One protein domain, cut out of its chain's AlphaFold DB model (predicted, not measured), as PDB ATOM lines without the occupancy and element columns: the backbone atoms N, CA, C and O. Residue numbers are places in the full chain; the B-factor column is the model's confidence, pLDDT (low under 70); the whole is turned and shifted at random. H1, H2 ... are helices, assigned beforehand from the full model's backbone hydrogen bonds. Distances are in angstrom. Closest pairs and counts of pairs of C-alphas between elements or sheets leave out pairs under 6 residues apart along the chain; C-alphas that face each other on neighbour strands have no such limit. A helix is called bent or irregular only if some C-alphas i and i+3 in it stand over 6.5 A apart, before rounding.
ATOM      1  N   LYS A   5     -39.445  68.835  23.085       80.06
ATOM      2  CA  LYS A   5     -39.624  70.136  22.407       80.06
ATOM      3  C   LYS A   5     -40.213  69.912  21.007       80.06
ATOM      4  O   LYS A   5     -39.896  68.930  20.344       80.06
ATOM      5  N   LYS A   6     -41.027  70.845  20.492       83.94
ATOM      6  CA  LYS A   6     -41.701  70.706  19.176       83.94
ATOM      7  C   LYS A   6     -40.755  70.255  18.045       83.94
ATOM      8  O   LYS A   6     -41.093  69.349  17.294       83.94
ATOM      9  N   LYS A   7     -39.546  70.825  17.983       85.88
ATOM     10  CA  LYS A   7     -38.513  70.472  16.994       85.88
ATOM     11  C   LYS A   7     -38.061  69.010  17.091       85.88
ATOM     12  O   LYS A   7     -37.902  68.349  16.072       85.88
ATOM     13  N   GLU A   8     -37.859  68.507  18.303       87.56
ATOM     14  CA  GLU A   8     -37.473  67.114  18.543       87.56
ATOM     15  C   GLU A   8     -38.620  66.171  18.161       87.56
ATOM     16  O   GLU A   8     -38.387  65.173  17.490       87.56
ATOM     17  N   LYS A   9     -39.871  66.544  18.467       89.25
ATOM     18  CA  LYS A   9     -41.058  65.777  18.061       89.25
ATOM     19  C   LYS A   9     -41.176  65.665  16.537       89.25
ATOM     20  O   LYS A   9     -41.483  64.588  16.027       89.25
ATOM     21  N   ASP A  10     -40.891  66.743  15.807       92.50
ATOM     22  CA  ASP A  10     -40.898  66.737  14.340       92.50
ATOM     23  C   ASP A  10     -39.790  65.844  13.760       92.50
ATOM     24  O   ASP A  10     -40.019  65.136  12.775       92.50
ATOM     25  N   LEU A  11     -38.601  65.839  14.371       94.06
ATOM     26  CA  LEU A  11     -37.498  64.957  13.977       94.06
ATOM     27  C   LEU A  11     -37.829  63.486  14.255       94.06
ATOM     28  O   LEU A  11     -37.690  62.655  13.356       94.06
ATOM     29  N   THR A  12     -38.350  63.177  15.447       94.62
ATOM     30  CA  THR A  12     -38.836  61.835  15.803       94.62
ATOM     31  C   THR A  12     -39.888  61.362  14.808       94.62
ATOM     32  O   THR A  12     -39.810  60.239  14.313       94.62
ATOM     33  N   ARG A  13     -40.838  62.233  14.444       95.75
ATOM     34  CA  ARG A  13     -41.872  61.919  13.456       95.75
ATOM     35  C   ARG A  13     -41.284  61.542  12.099       95.75
ATOM     36  O   ARG A  13     -41.655  60.508  11.553       95.75
ATOM     37  N   ARG A  14     -40.367  62.345  11.549       96.56
ATOM     38  CA  ARG A  14     -39.741  62.058  10.241       96.56
ATOM     39  C   ARG A  14     -38.963  60.747  10.260       96.56
ATOM     40  O   ARG A  14     -39.080  59.961   9.324       96.56
ATOM     41  N   TYR A  15     -38.208  60.507  11.330       97.88
ATOM     42  CA  TYR A  15     -37.429  59.283  11.477       97.88
ATOM     43  C   TYR A  15     -38.323  58.039  11.542       97.88
ATOM     44  O   TYR A  15     -38.089  57.074  10.818       97.88
ATOM     45  N   LEU A  16     -39.398  58.080  12.334       97.81
ATOM     46  CA  LEU A  16     -40.336  56.961  12.441       97.81
ATOM     47  C   LEU A  16     -41.085  56.695  11.129       97.81
ATOM     48  O   LEU A  16     -41.258  55.534  10.769       97.81
ATOM     49  N   ILE A  17     -41.462  57.739  10.379       97.75
ATOM     50  CA  ILE A  17     -42.044  57.586   9.033       97.75
ATOM     51  C   ILE A  17     -41.057  56.890   8.090       97.75
ATOM     52  O   ILE A  17     -41.441  55.979   7.358       97.75
ATOM     53  N   TRP A  18     -39.784  57.289   8.115       97.81
ATOM     54  CA  TRP A  18     -38.750  56.655   7.298       97.81
ATOM     55  C   TRP A  18     -38.544  55.177   7.672       97.81
ATOM     56  O   TRP A  18     -38.527  54.323   6.783       97.81
ATOM     57  N   CYS A  19     -38.471  54.849   8.969       97.94
ATOM     58  CA  CYS A  19     -38.388  53.460   9.439       97.94
ATOM     59  C   CYS A  19     -39.611  52.635   9.013       97.94
ATOM     60  O   CYS A  19     -39.443  51.515   8.528       97.94
ATOM     61  N   TYR A  20     -40.819  53.192   9.166       98.31
ATOM     62  CA  TYR A  20     -42.071  52.548   8.762       98.31
ATOM     63  C   TYR A  20     -42.045  52.224   7.273       98.31
ATOM     64  O   TYR A  20     -42.141  51.059   6.902       98.31
ATOM     65  N   LYS A  21     -41.823  53.239   6.427       97.31
ATOM     66  CA  LYS A  21     -41.800  53.091   4.968       97.31
ATOM     67  C   LYS A  21     -40.789  52.036   4.529       97.31
ATOM     68  O   LYS A  21     -41.136  51.137   3.778       97.31
ATOM     69  N   THR A  22     -39.539  52.157   4.971       96.81
ATOM     70  CA  THR A  22     -38.458  51.273   4.506       96.81
ATOM     71  C   THR A  22     -38.682  49.822   4.919       96.81
ATOM     72  O   THR A  22     -38.488  48.920   4.110       96.81
ATOM     73  N   THR A  23     -39.138  49.586   6.151       96.88
ATOM     74  CA  THR A  23     -39.396  48.224   6.643       96.88
ATOM     75  C   THR A  23     -40.650  47.632   6.001       96.88
ATOM     76  O   THR A  23     -40.639  46.467   5.603       96.88
ATOM     77  N   LYS A  24     -41.709  48.437   5.835       96.75
ATOM     78  CA  LYS A  24     -42.955  48.015   5.191       96.75
ATOM     79  C   LYS A  24     -42.758  47.693   3.711       96.75
ATOM     80  O   LYS A  24     -43.213  46.646   3.284       96.75
ATOM     81  N   GLU A  25     -41.995  48.492   2.960       95.50
ATOM     82  CA  GLU A  25     -41.678  48.189   1.551       95.50
ATOM     83  C   GLU A  25     -40.898  46.871   1.410       95.50
ATOM     84  O   GLU A  25     -41.145  46.105   0.474       95.50
ATOM     85  N   SER A  26     -39.970  46.582   2.331       93.69
ATOM     86  CA  SER A  26     -39.243  45.307   2.348       93.69
ATOM     87  C   SER A  26     -40.166  44.123   2.640       93.69
ATOM     88  O   SER A  26     -40.091  43.112   1.942       93.69
ATOM     89  N   LEU A  27     -41.070  44.256   3.616       92.88
ATOM     90  CA  LEU A  27     -42.080  43.233   3.903       92.88
ATOM     91  C   LEU A  27     -43.039  43.042   2.727       92.88
ATOM     92  O   LEU A  27     -43.209  41.920   2.256       92.88
ATOM     93  N   ASP A  28     -43.595  44.126   2.191       93.00
ATOM     94  CA  ASP A  28     -44.534  44.090   1.073       93.00
ATOM     95  C   ASP A  28     -43.896  43.484  -0.176       93.00
ATOM     96  O   ASP A  28     -44.578  42.826  -0.954       93.00
ATOM     97  N   ARG A  29     -42.583  43.636  -0.388       89.81
ATOM     98  CA  ARG A  29     -41.879  42.962  -1.490       89.81
ATOM     99  C   ARG A  29     -41.948  41.441  -1.369       89.81
ATOM    100  O   ARG A  29     -42.090  40.766  -2.387       89.81
ATOM    101  N   ILE A  30     -41.837  40.910  -0.154       86.31
ATOM    102  CA  ILE A  30     -41.931  39.472   0.110       86.31
ATOM    103  C   ILE A  30     -43.405  39.043   0.052       86.31
ATOM    104  O   ILE A  30     -43.746  38.086  -0.644       86.31
ATOM    105  N   GLU A  31     -44.301  39.785   0.707       87.44
ATOM    106  CA  GLU A  31     -45.723  39.436   0.851       87.44
ATOM    107  C   GLU A  31     -46.561  39.647  -0.416       87.44
ATOM    108  O   GLU A  31     -47.542  38.930  -0.631       87.44
ATOM    109  N   ARG A  32     -46.168  40.569  -1.301       86.06
ATOM    110  CA  ARG A  32     -46.859  40.831  -2.576       86.06
ATOM    111  C   ARG A  32     -47.041  39.558  -3.382       86.06
ATOM    112  O   ARG A  32     -48.102  39.332  -3.950       86.06
ATOM    113  N   TYR A  33     -46.023  38.712  -3.440       80.44
ATOM    114  CA  TYR A  33     -46.145  37.503  -4.233       80.44
ATOM    115  C   TYR A  33     -47.139  36.498  -3.631       80.44
ATOM    116  O   TYR A  33     -47.846  35.825  -4.376       80.44
ATOM    117  N   TYR A  34     -47.253  36.444  -2.301       82.31
ATOM    118  CA  TYR A  34     -48.238  35.605  -1.611       82.31
ATOM    119  C   TYR A  34     -49.663  36.113  -1.798       82.31
ATOM    120  O   TYR A  34     -50.578  35.312  -1.955       82.31
ATOM    121  N   THR A  35     -49.858  37.432  -1.799       86.06
ATOM    122  CA  THR A  35     -51.179  38.038  -2.024       86.06
ATOM    123  C   THR A  35     -51.620  37.942  -3.485       86.06
ATOM    124  O   THR A  35     -52.810  37.794  -3.753       86.06
ATOM    125  N   GLN A  36     -50.677  37.933  -4.434       90.75
ATOM    126  CA  GLN A  36     -50.964  37.735  -5.857       90.75
ATOM    127  C   GLN A  36     -51.483  36.329  -6.182       90.75
ATOM    128  O   GLN A  36     -52.386  36.208  -7.000       90.75
ATOM    129  N   ILE A  37     -50.965  35.268  -5.551       90.94
ATOM    130  CA  ILE A  37     -51.316  33.877  -5.906       90.94
ATOM    131  C   ILE A  37     -52.830  33.589  -5.788       90.94
ATOM    132  O   ILE A  37     -53.405  33.074  -6.749       90.94
ATOM    133  N   PRO A  38     -53.526  33.923  -4.680       92.38
ATOM    134  CA  PRO A  38     -54.979  33.771  -4.590       92.38
ATOM    135  C   PRO A  38     -55.747  34.566  -5.652       92.38
ATOM    136  O   PRO A  38     -56.733  34.064  -6.192       92.38
ATOM    137  N   VAL A  39     -55.293  35.786  -5.966       94.50
ATOM    138  CA  VAL A  39     -55.894  36.627  -7.012       94.50
ATOM    139  C   VAL A  39     -55.714  35.970  -8.380       94.50
ATOM    140  O   VAL A  39     -56.690  35.807  -9.111       94.50
ATOM    141  N   ASP A  40     -54.507  35.508  -8.700       95.38
ATOM    142  CA  ASP A  40     -54.202  34.840  -9.964       95.38
ATOM    143  C   ASP A  40     -55.006  33.538 -10.121       95.38
ATOM    144  O   ASP A  40     -55.564  33.277 -11.186       95.38
ATOM    145  N   HIS A  41     -55.157  32.744  -9.053       94.75
ATOM    146  CA  HIS A  41     -56.021  31.559  -9.064       94.75
ATOM    147  C   HIS A  41     -57.493  31.908  -9.295       94.75
ATOM    148  O   HIS A  41     -58.189  31.199 -10.031       94.75
ATOM    149  N   TYR A  42     -57.981  32.992  -8.686       96.31
ATOM    150  CA  TYR A  42     -59.334  33.473  -8.936       96.31
ATOM    151  C   TYR A  42     -59.512  33.861 -10.410       96.31
ATOM    152  O   TYR A  42     -60.469  33.411 -11.044       96.31
ATOM    153  N   LEU A  43     -58.569  34.611 -10.986       96.44
ATOM    154  CA  LEU A  43     -58.582  34.974 -12.404       96.44
ATOM    155  C   LEU A  43     -58.532  33.733 -13.305       96.44
ATOM    156  O   LEU A  43     -59.355  33.606 -14.210       96.44
ATOM    157  N   LEU A  44     -57.648  32.770 -13.017       96.06
ATOM    158  CA  LEU A  44     -57.545  31.508 -13.756       96.06
ATOM    159  C   LEU A  44     -58.878  30.753 -13.757       96.06
ATOM    160  O   LEU A  44     -59.316  30.264 -14.799       96.06
ATOM    161  N   LYS A  45     -59.556  30.685 -12.604       95.44
ATOM    162  CA  LYS A  45     -60.882  30.066 -12.491       95.44
ATOM    163  C   LYS A  45     -61.892  30.743 -13.418       95.44
ATOM    164  O   LYS A  45     -62.628  30.036 -14.104       95.44
ATOM    165  N   GLN A  46     -61.912  32.077 -13.466       94.88
ATOM    166  CA  GLN A  46     -62.809  32.822 -14.356       94.88
ATOM    167  C   GLN A  46     -62.476  32.586 -15.836       94.88
ATOM    168  O   GLN A  46     -63.376  32.308 -16.628       94.88
ATOM    169  N   ASN A  59     -61.313  27.552 -28.570       86.25
ATOM    170  CA  ASN A  59     -60.189  28.148 -29.272       86.25
ATOM    171  C   ASN A  59     -58.872  27.581 -28.710       86.25
ATOM    172  O   ASN A  59     -58.518  27.822 -27.555       86.25
ATOM    173  N   VAL A  60     -58.137  26.829 -29.536       88.44
ATOM    174  CA  VAL A  60     -56.866  26.182 -29.152       88.44
ATOM    175  C   VAL A  60     -55.842  27.205 -28.653       88.44
ATOM    176  O   VAL A  60     -55.167  26.961 -27.655       88.44
ATOM    177  N   LYS A  61     -55.771  28.380 -29.289       91.19
ATOM    178  CA  LYS A  61     -54.848  29.454 -28.902       91.19
ATOM    179  C   LYS A  61     -55.220  30.050 -27.543       91.19
ATOM    180  O   LYS A  61     -54.347  30.245 -26.705       91.19
ATOM    181  N   TYR A  62     -56.513  30.271 -27.296       91.19
ATOM    182  CA  TYR A  62     -57.004  30.736 -25.995       91.19
ATOM    183  C   TYR A  62     -56.683  29.735 -24.878       91.19
ATOM    184  O   TYR A  62     -56.150  30.116 -23.839       91.19
ATOM    185  N   LYS A  63     -56.933  28.437 -25.112       90.06
ATOM    186  CA  LYS A  63     -56.545  27.366 -24.179       90.06
ATOM    187  C   LYS A  63     -55.043  27.369 -23.891       90.06
ATOM    188  O   LYS A  63     -54.666  27.212 -22.735       90.06
ATOM    189  N   GLY A  64     -54.214  27.587 -24.915       92.06
ATOM    190  CA  GLY A  64     -52.770  27.771 -24.768       92.06
ATOM    191  C   GLY A  64     -52.429  28.868 -23.758       92.06
ATOM    192  O   GLY A  64     -51.778  28.583 -22.759       92.06
ATOM    193  N   PHE A  65     -52.973  30.077 -23.937       95.00
ATOM    194  CA  PHE A  65     -52.742  31.194 -23.010       95.00
ATOM    195  C   PHE A  65     -53.199  30.905 -21.577       95.00
ATOM    196  O   PHE A  65     -52.507  31.258 -20.625       95.00
ATOM    197  N   VAL A  66     -54.346  30.242 -21.404       94.38
ATOM    198  CA  VAL A  66     -54.844  29.868 -20.070       94.38
ATOM    199  C   VAL A  66     -53.925  28.838 -19.403       94.38
ATOM    200  O   VAL A  66     -53.655  28.949 -18.209       94.38
ATOM    201  N   ASN A  67     -53.409  27.869 -20.160       93.75
ATOM    202  CA  ASN A  67     -52.471  26.868 -19.647       93.75
ATOM    203  C   ASN A  67     -51.103  27.480 -19.308       93.75
ATOM    204  O   ASN A  67     -50.492  27.107 -18.309       93.75
ATOM    205  N   ASP A  68     -50.621  28.426 -20.115       95.94
ATOM    206  CA  ASP A  68     -49.378  29.146 -19.828       95.94
ATOM    207  C   ASP A  68     -49.523  30.017 -18.576       95.94
ATOM    208  O   ASP A  68     -48.619  30.051 -17.739       95.94
ATOM    209  N   PHE A  69     -50.689  30.643 -18.387       96.12
ATOM    210  CA  PHE A  69     -50.999  31.373 -17.161       96.12
ATOM    211  C   PHE A  69     -51.040  30.453 -15.930       96.12
ATOM    212  O   PHE A  69     -50.489  30.798 -14.888       96.12
ATOM    213  N   GLU A  70     -51.611  29.251 -16.047       95.19
ATOM    214  CA  GLU A  70     -51.580  28.243 -14.976       95.19
ATOM    215  C   GLU A  70     -50.143  27.837 -14.606       95.19
ATOM    216  O   GLU A  70     -49.764  27.909 -13.435       95.19
ATOM    217  N   LYS A  71     -49.297  27.527 -15.598       94.88
ATOM    218  CA  LYS A  71     -47.872  27.215 -15.370       94.88
ATOM    219  C   LYS A  71     -47.112  28.373 -14.723       94.88
ATOM    220  O   LYS A  71     -46.225  28.150 -13.893       94.88
ATOM    221  N   TYR A  72     -47.434  29.608 -15.107       93.56
ATOM    222  CA  TYR A  72     -46.861  30.807 -14.502       93.56
ATOM    223  C   TYR A  72     -47.205  30.900 -13.009       93.56
ATOM    224  O   TYR A  72     -46.310  31.163 -12.204       93.56
ATOM    225  N   ILE A  73     -48.457  30.628 -12.625       93.19
ATOM    226  CA  ILE A  73     -48.887  30.620 -11.217       93.19
ATOM    227  C   ILE A  73     -48.128  29.550 -10.425       93.19
ATOM    228  O   ILE A  73     -47.587  29.848  -9.357       93.19
ATOM    229  N   ASP A  74     -48.011  28.335 -10.967       90.31
ATOM    230  CA  ASP A  74     -47.294  27.236 -10.310       90.31
ATOM    231  C   ASP A  74     -45.809  27.558 -10.102       90.31
ATOM    232  O   ASP A  74     -45.240  27.306  -9.035       90.31
ATOM    233  N   THR A  75     -45.178  28.159 -11.112       90.12
ATOM    234  CA  THR A  75     -43.774  28.588 -11.044       90.12
ATOM    235  C   THR A  75     -43.598  29.722 -10.038       90.12
ATOM    236  O   THR A  75     -42.676  29.688  -9.219       90.12
ATOM    237  N   LYS A  76     -44.505  30.709 -10.049       89.31
ATOM    238  CA  LYS A  76     -44.519  31.809  -9.080       89.31
ATOM    239  C   LYS A  76     -44.591  31.260  -7.658       89.31
ATOM    240  O   LYS A  76     -43.760  31.640  -6.846       89.31
ATOM    241  N   LYS A  77     -45.513  30.339  -7.369       86.31
ATOM    242  CA  LYS A  77     -45.682  29.756  -6.031       86.31
ATOM    243  C   LYS A  77     -44.387  29.139  -5.496       86.31
ATOM    244  O   LYS A  77     -43.926  29.535  -4.430       86.31
ATOM    245  N   LYS A  78     -43.736  28.279  -6.286       84.19
ATOM    246  CA  LYS A  78     -42.457  27.649  -5.903       84.19
ATOM    247  C   LYS A  78     -41.363  28.674  -5.583       84.19
ATOM    248  O   LYS A  78     -40.651  28.534  -4.595       84.19
ATOM    249  N   ASN A  79     -41.250  29.723  -6.398       84.50
ATOM    250  CA  ASN A  79     -40.239  30.771  -6.212       84.50
ATOM    251  C   ASN A  79     -40.486  31.634  -4.968       84.50
ATOM    252  O   ASN A  79     -39.570  32.269  -4.451       84.50
ATOM    253  N   VAL A  80     -41.738  31.719  -4.535       82.38
ATOM    254  CA  VAL A  80     -42.181  32.604  -3.459       82.38
ATOM    255  C   VAL A  80     -42.012  31.929  -2.110       82.38
ATOM    256  O   VAL A  80     -41.528  32.573  -1.175       82.38
ATOM    257  N   ASP A  81     -42.300  30.631  -2.043       82.94
ATOM    258  CA  ASP A  81     -42.042  29.792  -0.871       82.94
ATOM    259  C   ASP A  81     -40.554  29.852  -0.474       82.94
ATOM    260  O   ASP A  81     -40.231  30.152   0.675       82.94
ATOM    261  N   ALA A  82     -39.644  29.762  -1.453       78.12
ATOM    262  CA  ALA A  82     -38.194  29.859  -1.242       78.12
ATOM    263  C   ALA A  82     -37.690  31.217  -0.701       78.12
ATOM    264  O   ALA A  82     -36.544  31.313  -0.273       78.12
ATOM    265  N   LYS A  83     -38.508  32.282  -0.737       76.69
ATOM    266  CA  LYS A  83     -38.141  33.615  -0.211       76.69
ATOM    267  C   LYS A  83     -38.589  33.863   1.227       76.69
ATOM    268  O   LYS A  83     -38.175  34.853   1.820       76.69
ATOM    269  N   LYS A  84     -39.501  33.048   1.753       80.31
ATOM    270  CA  LYS A  84     -40.096  33.241   3.087       80.31
ATOM    271  C   LYS A  84     -39.774  32.100   4.029       80.31
ATOM    272  O   LYS A  84     -39.808  32.304   5.240       80.31
ATOM    273  N   PHE A  85     -39.514  30.921   3.483       85.00
ATOM    274  CA  PHE A  85     -39.251  29.720   4.247       85.00
ATOM    275  C   PHE A  85     -37.863  29.186   3.927       85.00
ATOM    276  O   PHE A  85     -37.417  29.238   2.782       85.00
ATOM    277  N   THR A  86     -37.196  28.654   4.945       82.56
ATOM    278  CA  THR A  86     -35.894  27.992   4.788       82.56
ATOM    279  C   THR A  86     -36.034  26.524   4.400       82.56
ATOM    280  O   THR A  86     -35.068  25.913   3.947       82.56
ATOM    281  N   ASP A  87     -37.229  25.949   4.551       81.00
ATOM    282  CA  ASP A  87     -37.526  24.563   4.212       81.00
ATOM    283  C   ASP A  87     -38.635  24.430   3.161       81.00
ATOM    284  O   ASP A  87     -39.556  25.241   3.061       81.00
ATOM    285  N   LEU A  88     -38.572  23.329   2.410       76.25
ATOM    286  CA  LEU A  88     -39.526  23.003   1.346       76.25
ATOM    287  C   LEU A  88     -40.934  22.665   1.863       76.25
ATOM    288  O   LEU A  88     -41.876  22.632   1.074       76.25
ATOM    289  N   GLN A  89     -41.097  22.388   3.162       79.62
ATOM    290  CA  GLN A  89     -42.399  22.117   3.783       79.62
ATOM    291  C   GLN A  89     -43.089  23.405   4.255       79.62
ATOM    292  O   GLN A  89     -44.206  23.330   4.767       79.62
ATOM    293  N   CYS A  90     -42.449  24.569   4.073       79.19
ATOM    294  CA  CYS A  90     -42.937  25.876   4.502       79.19
ATOM    295  C   CYS A  90     -43.248  25.949   6.009       79.19
ATOM    296  O   CYS A  90     -44.235  26.568   6.416       79.19
ATOM    297  N   LYS A  91     -42.439  25.293   6.852       79.25
ATOM    298  CA  LYS A  91     -42.653  25.249   8.313       79.25
ATOM    299  C   LYS A  91     -41.809  26.260   9.083       79.25
ATOM    300  O   LYS A  91     -42.226  26.733  10.138       79.25
ATOM    301  N   THR A  92     -40.646  26.599   8.552       85.56
ATOM    302  CA  THR A  92     -39.610  27.400   9.195       85.56
ATOM    303  C   THR A  92     -39.460  28.683   8.414       85.56
ATOM    304  O   THR A  92     -39.104  28.671   7.236       85.56
ATOM    305  N   LEU A  93     -39.767  29.799   9.065       86.19
ATOM    306  CA  LEU A  93     -39.595  31.104   8.454       86.19
ATOM    307  C   LEU A  93     -38.113  31.426   8.301       86.19
ATOM    308  O   LEU A  93     -37.288  31.097   9.153       86.19
ATOM    309  N   ASP A  94     -37.814  32.124   7.221       88.69
ATOM    310  CA  ASP A  94     -36.527  32.750   7.018       88.69
ATOM    311  C   ASP A  94     -36.231  33.764   8.148       88.69
ATOM    312  O   ASP A  94     -37.092  34.597   8.464       88.69
ATOM    313  N   PRO A  95     -35.045  33.704   8.789       91.06
ATOM    314  CA  PRO A  95     -34.686  34.614   9.874       91.06
ATOM    315  C   PRO A  95     -34.704  36.096   9.481       91.06
ATOM    316  O   PRO A  95     -35.045  36.935  10.317       91.06
ATOM    317  N   GLU A  96     -34.374  36.440   8.231       89.75
ATOM    318  CA  GLU A  96     -34.442  37.818   7.738       89.75
ATOM    319  C   GLU A  96     -35.900  38.277   7.656       89.75
ATOM    320  O   GLU A  96     -36.245  39.349   8.164       89.75
ATOM    321  N   TYR A  97     -36.789  37.439   7.110       90.88
ATOM    322  CA  TYR A  97     -38.228  37.721   7.109       90.88
ATOM    323  C   TYR A  97     -38.785  37.863   8.534       90.88
ATOM    324  O   TYR A  97     -39.540  38.799   8.812       90.88
ATOM    325  N   MET A  98     -38.390  36.978   9.458       92.81
ATOM    326  CA  MET A  98     -38.783  37.074  10.868       92.81
ATOM    327  C   MET A  98     -38.334  38.395  11.492       92.81
ATOM    328  O   MET A  98     -39.148  39.093  12.097       92.81
ATOM    329  N   TYR A  99     -37.066  38.768  11.309       94.56
ATOM    330  CA  TYR A  99     -36.538  40.032  11.811       94.56
ATOM    331  C   TYR A  99     -37.309  41.229  11.250       94.56
ATOM    332  O   TYR A  99     -37.692  42.114  12.011       94.56
ATOM    333  N   LEU A 100     -37.579  41.259   9.941       94.81
ATOM    334  CA  LEU A 100     -38.343  42.341   9.313       94.81
ATOM    335  C   LEU A 100     -39.752  42.458   9.902       94.81
ATOM    336  O   LEU A 100     -40.206  43.571  10.178       94.81
ATOM    337  N   LYS A 101     -40.423  41.326  10.137       94.69
ATOM    338  CA  LYS A 101     -41.765  41.285  10.727       94.69
ATOM    339  C   LYS A 101     -41.763  41.833  12.154       94.69
ATOM    340  O   LYS A 101     -42.540  42.736  12.462       94.69
ATOM    341  N   GLU A 102     -40.858  41.348  13.000       96.94
ATOM    342  CA  GLU A 102     -40.737  41.808  14.388       96.94
ATOM    343  C   GLU A 102     -40.306  43.278  14.467       96.94
ATOM    344  O   GLU A 102     -40.855  44.064  15.246       96.94
ATOM    345  N   ARG A 103     -39.375  43.698  13.600       97.56
ATOM    346  CA  ARG A 103     -38.946  45.095  13.482       97.56
ATOM    347  C   ARG A 103     -40.113  46.001  13.108       97.56
ATOM    348  O   ARG A 103     -40.235  47.083  13.679       97.56
ATOM    349  N   PHE A 104     -40.966  45.586  12.173       98.12
ATOM    350  CA  PHE A 104     -42.121  46.381  11.770       98.12
ATOM    351  C   PHE A 104     -43.106  46.573  12.931       98.12
ATOM    352  O   PHE A 104     -43.465  47.709  13.237       98.12
ATOM    353  N   VAL A 105     -43.423  45.505  13.671       98.12
ATOM    354  CA  VAL A 105     -44.259  45.582  14.885       98.12
ATOM    355  C   VAL A 105     -43.643  46.516  15.936       98.12
ATOM    356  O   VAL A 105     -44.346  47.309  16.566       98.12
ATOM    357  N   ALA A 106     -42.323  46.458  16.136       98.44
ATOM    358  CA  ALA A 106     -41.629  47.359  17.056       98.44
ATOM    359  C   ALA A 106     -41.724  48.832  16.613       98.44
ATOM    360  O   ALA A 106     -41.914  49.714  17.455       98.44
ATOM    361  N   ILE A 107     -41.649  49.106  15.306       98.50
ATOM    362  CA  ILE A 107     -41.824  50.452  14.745       98.50
ATOM    363  C   ILE A 107     -43.248  50.964  14.981       98.50
ATOM    364  O   ILE A 107     -43.405  52.107  15.412       98.50
ATOM    365  N   GLU A 108     -44.279  50.145  14.762       98.38
ATOM    366  CA  GLU A 108     -45.669  50.535  15.037       98.38
ATOM    367  C   GLU A 108     -45.863  50.894  16.514       98.38
ATOM    368  O   GLU A 108     -46.392  51.962  16.835       98.38
ATOM    369  N   LYS A 109     -45.343  50.061  17.424       98.38
ATOM    370  CA  LYS A 109     -45.357  50.338  18.869       98.38
ATOM    371  C   LYS A 109     -44.633  51.643  19.207       98.38
ATOM    372  O   LYS A 109     -45.140  52.427  20.009       98.38
ATOM    373  N   ALA A 110     -43.489  51.914  18.578       98.06
ATOM    374  CA  ALA A 110     -42.756  53.164  18.768       98.06
ATOM    375  C   ALA A 110     -43.556  54.381  18.269       98.06
ATOM    376  O   ALA A 110     -43.633  55.392  18.967       98.06
ATOM    377  N   ILE A 111     -44.210  54.287  17.108       97.69
ATOM    378  CA  ILE A 111     -45.095  55.346  16.596       97.69
ATOM    379  C   ILE A 111     -46.223  55.627  17.586       97.69
ATOM    380  O   ILE A 111     -46.458  56.786  17.927       97.69
ATOM    381  N   VAL A 112     -46.890  54.588  18.089       97.56
ATOM    382  CA  VAL A 112     -47.967  54.747  19.074       97.56
ATOM    383  C   VAL A 112     -47.451  55.403  20.351       97.56
ATOM    384  O   VAL A 112     -48.081  56.331  20.852       97.56
ATOM    385  N   TYR A 113     -46.289  54.980  20.845       96.00
ATOM    386  CA  TYR A 113     -45.691  55.527  22.059       96.00
ATOM    387  C   TYR A 113     -45.311  57.014  21.922       96.00
ATOM    388  O   TYR A 113     -45.632  57.814  22.801       96.00
ATOM    389  N   PHE A 114     -44.655  57.407  20.824       94.56
ATOM    390  CA  PHE A 114     -44.146  58.776  20.647       94.56
ATOM    391  C   PHE A 114     -45.161  59.753  20.032       94.56
ATOM    392  O   PHE A 114     -45.103  60.955  20.305       94.56
ATOM    393  N   LEU A 115     -46.068  59.270  19.179       94.69
ATOM    394  CA  LEU A 115     -46.944  60.104  18.342       94.69
ATOM    395  C   LEU A 115     -48.440  59.791  18.519       94.69
ATOM    396  O   LEU A 115     -49.277  60.638  18.196       94.69
ATOM    397  N   GLY A 116     -48.779  58.621  19.066       95.12
ATOM    398  CA  GLY A 116     -50.148  58.175  19.318       95.12
ATOM    399  C   GLY A 116     -50.774  57.383  18.164       95.12
ATOM    400  O   GLY A 116     -50.375  57.487  17.005       95.12
ATOM    401  N   ASN A 117     -51.828  56.624  18.485       97.00
ATOM    402  CA  ASN A 117     -52.539  55.751  17.536       97.00
ATOM    403  C   ASN A 117     -53.055  56.485  16.290       97.00
ATOM    404  O   ASN A 117     -52.969  55.966  15.181       97.00
ATOM    405  N   LYS A 118     -53.556  57.719  16.454       97.44
ATOM    406  CA  LYS A 118     -54.050  58.526  15.325       97.44
ATOM    407  C   LYS A 118     -52.957  58.801  14.294       97.44
ATOM    408  O   LYS A 118     -53.262  58.913  13.111       97.44
ATOM    409  N   GLU A 119     -51.706  58.942  14.730       96.69
ATOM    410  CA  GLU A 119     -50.598  59.180  13.810       96.69
ATOM    411  C   GLU A 119     -50.213  57.900  13.067       96.69
ATOM    412  O   GLU A 119     -49.986  57.968  11.863       96.69
ATOM    413  N   LEU A 120     -50.241  56.734  13.725       97.94
ATOM    414  CA  LEU A 120     -50.032  55.445  13.056       97.94
ATOM    415  C   LEU A 120     -51.026  55.242  11.902       97.94
ATOM    416  O   LEU A 120     -50.608  54.968  10.780       97.94
ATOM    417  N   SER A 121     -52.322  55.471  12.137       97.81
ATOM    418  CA  SER A 121     -53.342  55.356  11.082       97.81
ATOM    419  C   SER A 121     -53.093  56.316   9.913       97.81
ATOM    420  O   SER A 121     -53.259  55.937   8.757       97.81
ATOM    421  N   LYS A 122     -52.660  57.554  10.191       97.88
ATOM    422  CA  LYS A 122     -52.308  58.518   9.137       97.88
ATOM    423  C   LYS A 122     -51.098  58.065   8.328       97.88
ATOM    424  O   LYS A 122     -51.129  58.170   7.108       97.88
ATOM    425  N   ILE A 123     -50.047  57.586   8.993       97.69
ATOM    426  CA  ILE A 123     -48.833  57.090   8.331       97.69
ATOM    427  C   ILE A 123     -49.182  55.910   7.421       97.69
ATOM    428  O   ILE A 123     -48.762  55.910   6.268       97.69
ATOM    429  N   ASN A 124     -50.004  54.970   7.898       97.44
ATOM    430  CA  ASN A 124     -50.476  53.852   7.085       97.44
ATOM    431  C   ASN A 124     -51.249  54.324   5.842       97.44
ATOM    432  O   ASN A 124     -50.926  53.929   4.730       97.44
ATOM    433  N   ASN A 125     -52.210  55.237   6.003       97.88
ATOM    434  CA  ASN A 125     -52.991  55.744   4.868       97.88
ATOM    435  C   ASN A 125     -52.127  56.488   3.838       97.88
ATOM    436  O   ASN A 125     -52.336  56.343   2.632       97.88
ATOM    437  N   LEU A 126     -51.154  57.280   4.300       96.94
ATOM    438  CA  LEU A 126     -50.200  57.964   3.422       96.94
ATOM    439  C   LEU A 126     -49.327  56.963   2.664       96.94
ATOM    440  O   LEU A 126     -49.088  57.147   1.473       96.94
ATOM    441  N   TYR A 127     -48.875  55.908   3.345       97.06
ATOM    442  CA  TYR A 127     -48.107  54.833   2.735       97.06
ATOM    443  C   TYR A 127     -48.898  54.131   1.623       97.06
ATOM    444  O   TYR A 127     -48.408  54.047   0.500       97.06
ATOM    445  N   GLU A 128     -50.137  53.713   1.895       96.19
ATOM    446  CA  GLU A 128     -51.002  53.058   0.903       96.19
ATOM    447  C   GLU A 128     -51.300  53.969  -0.295       96.19
ATOM    448  O   GLU A 128     -51.190  53.551  -1.446       96.19
ATOM    449  N   THR A 129     -51.603  55.245  -0.035       96.75
ATOM    450  CA  THR A 129     -51.846  56.243  -1.091       96.75
ATOM    451  C   THR A 129     -50.628  56.384  -2.004       96.75
ATOM    452  O   THR A 129     -50.766  56.389  -3.226       96.75
ATOM    453  N   GLU A 130     -49.430  56.459  -1.424       95.19
ATOM    454  CA  GLU A 130     -48.176  56.533  -2.172       95.19
ATOM    455  C   GLU A 130     -47.907  55.243  -2.964       95.19
ATOM    456  O   GLU A 130     -47.521  55.312  -4.130       95.19
ATOM    457  N   MET A 131     -48.137  54.057  -2.383       94.00
ATOM    458  CA  MET A 131     -47.948  52.780  -3.090       94.00
ATOM    459  C   MET A 131     -48.899  52.641  -4.282       94.00
ATOM    460  O   MET A 131     -48.457  52.285  -5.375       94.00
ATOM    461  N   ILE A 132     -50.178  52.974  -4.102       93.50
ATOM    462  CA  ILE A 132     -51.173  52.993  -5.185       93.50
ATOM    463  C   ILE A 132     -50.780  54.030  -6.237       93.50
ATOM    464  O   ILE A 132     -50.773  53.726  -7.429       93.50
ATOM    465  N   GLY A 133     -50.389  55.232  -5.807       95.31
ATOM    466  CA  GLY A 133     -49.930  56.296  -6.694       95.31
ATOM    467  C   GLY A 133     -48.752  55.857  -7.562       95.31
ATOM    468  O   GLY A 133     -48.750  56.118  -8.762       95.31
ATOM    469  N   ARG A 134     -47.783  55.127  -7.001       92.19
ATOM    470  CA  ARG A 134     -46.667  54.556  -7.773       92.19
ATOM    471  C   ARG A 134     -47.117  53.510  -8.780       92.19
ATOM    472  O   ARG A 134     -46.562  53.480  -9.867       92.19
ATOM    473  N   ILE A 135     -48.090  52.667  -8.437       90.19
ATOM    474  CA  ILE A 135     -48.622  51.654  -9.359       90.19
ATOM    475  C   ILE A 135     -49.334  52.328 -10.535       90.19
ATOM    476  O   ILE A 135     -49.087  51.968 -11.679       90.19
ATOM    477  N   LEU A 136     -50.181  53.322 -10.261       90.88
ATOM    478  CA  LEU A 136     -50.960  54.019 -11.288       90.88
ATOM    479  C   LEU A 136     -50.099  54.923 -12.180       90.88
ATOM    480  O   LEU A 136     -50.391  55.070 -13.362       90.88
TER     481      LEU A 136
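AT A GLANCE: This is residues 5 to 46 and 59 to 136 of the 142 residues of an uncharacterized protein of Candidatus Omnitrophica bacterium (UniProt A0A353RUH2). One long helix, H1, kinked near residue 29, makes much of the length of a loose, flat frame, while H2 and H3 form a wide V whose arms meet H1 on either side of the kink. H4 turns back from the far end of H3 and passes close to the early part of H1; the first residues of H2, 60 to 65, stick out. The printed part has 120 residues with four named helices, H1 to H4 in chain order, and no named strand: all helix. It is loose, with a radius of gyration of the C-alphas of 19.2 A, and spans 70 by 35 by 17 A, only just flat.

IN THESE COORDINATES: H1, residues 6 to 46, begins at C-alpha 6 (-41.701, 70.706, 19.176) and is 54.8 A long. It has a kink of 45 degrees near residue 29 but is neither bent nor irregular, only just: C-alphas 30 and 33 are 6.4 A apart. H2, residues 60 to 84, is 37.0 A long; H3, residues 95 to 115, 29.5 A; H4, residues 117 to 136, 28.9 A, ending at C-alpha 136 (-50.960, 54.019, -11.288).

HOW THE PARTS SIT: H1 touches H2 with residues 30 to 44 alone, opposite ways at a steep tilt of 41 degrees; the closest C-alphas, of Tyr 33 and Val 80, are 6.3 A apart. H1 touches H3 with residues 12 to 27 alone, at a steep tilt of 47 degrees, opposite ways; Thr 23 and Phe 104 have the closest C-alphas, 6.1 A. H3 touches H4 at a steep tilt of 54 degrees, closest at the C-alphas of Ile 111 and Leu 120, 6.1 A. H1 and H4 are close but not clearly touching, and H2 and H4 are apart. Every O i to N i+4 pair is within hydrogen-bond range in H3 and H4, against 32 of 37 in H1 and 18 of 21 in H2.

THE WHOLE: The farthest C-alphas, of Lys 5 and Val 60, are 69.9 A apart. Residues 47 to 58 are not printed, and C-alphas 46 and 59 are 15.8 A apart across this cut. The link H2 to H3 is short, H3 to H4 tight. No printed residue has a pLDDT under 70.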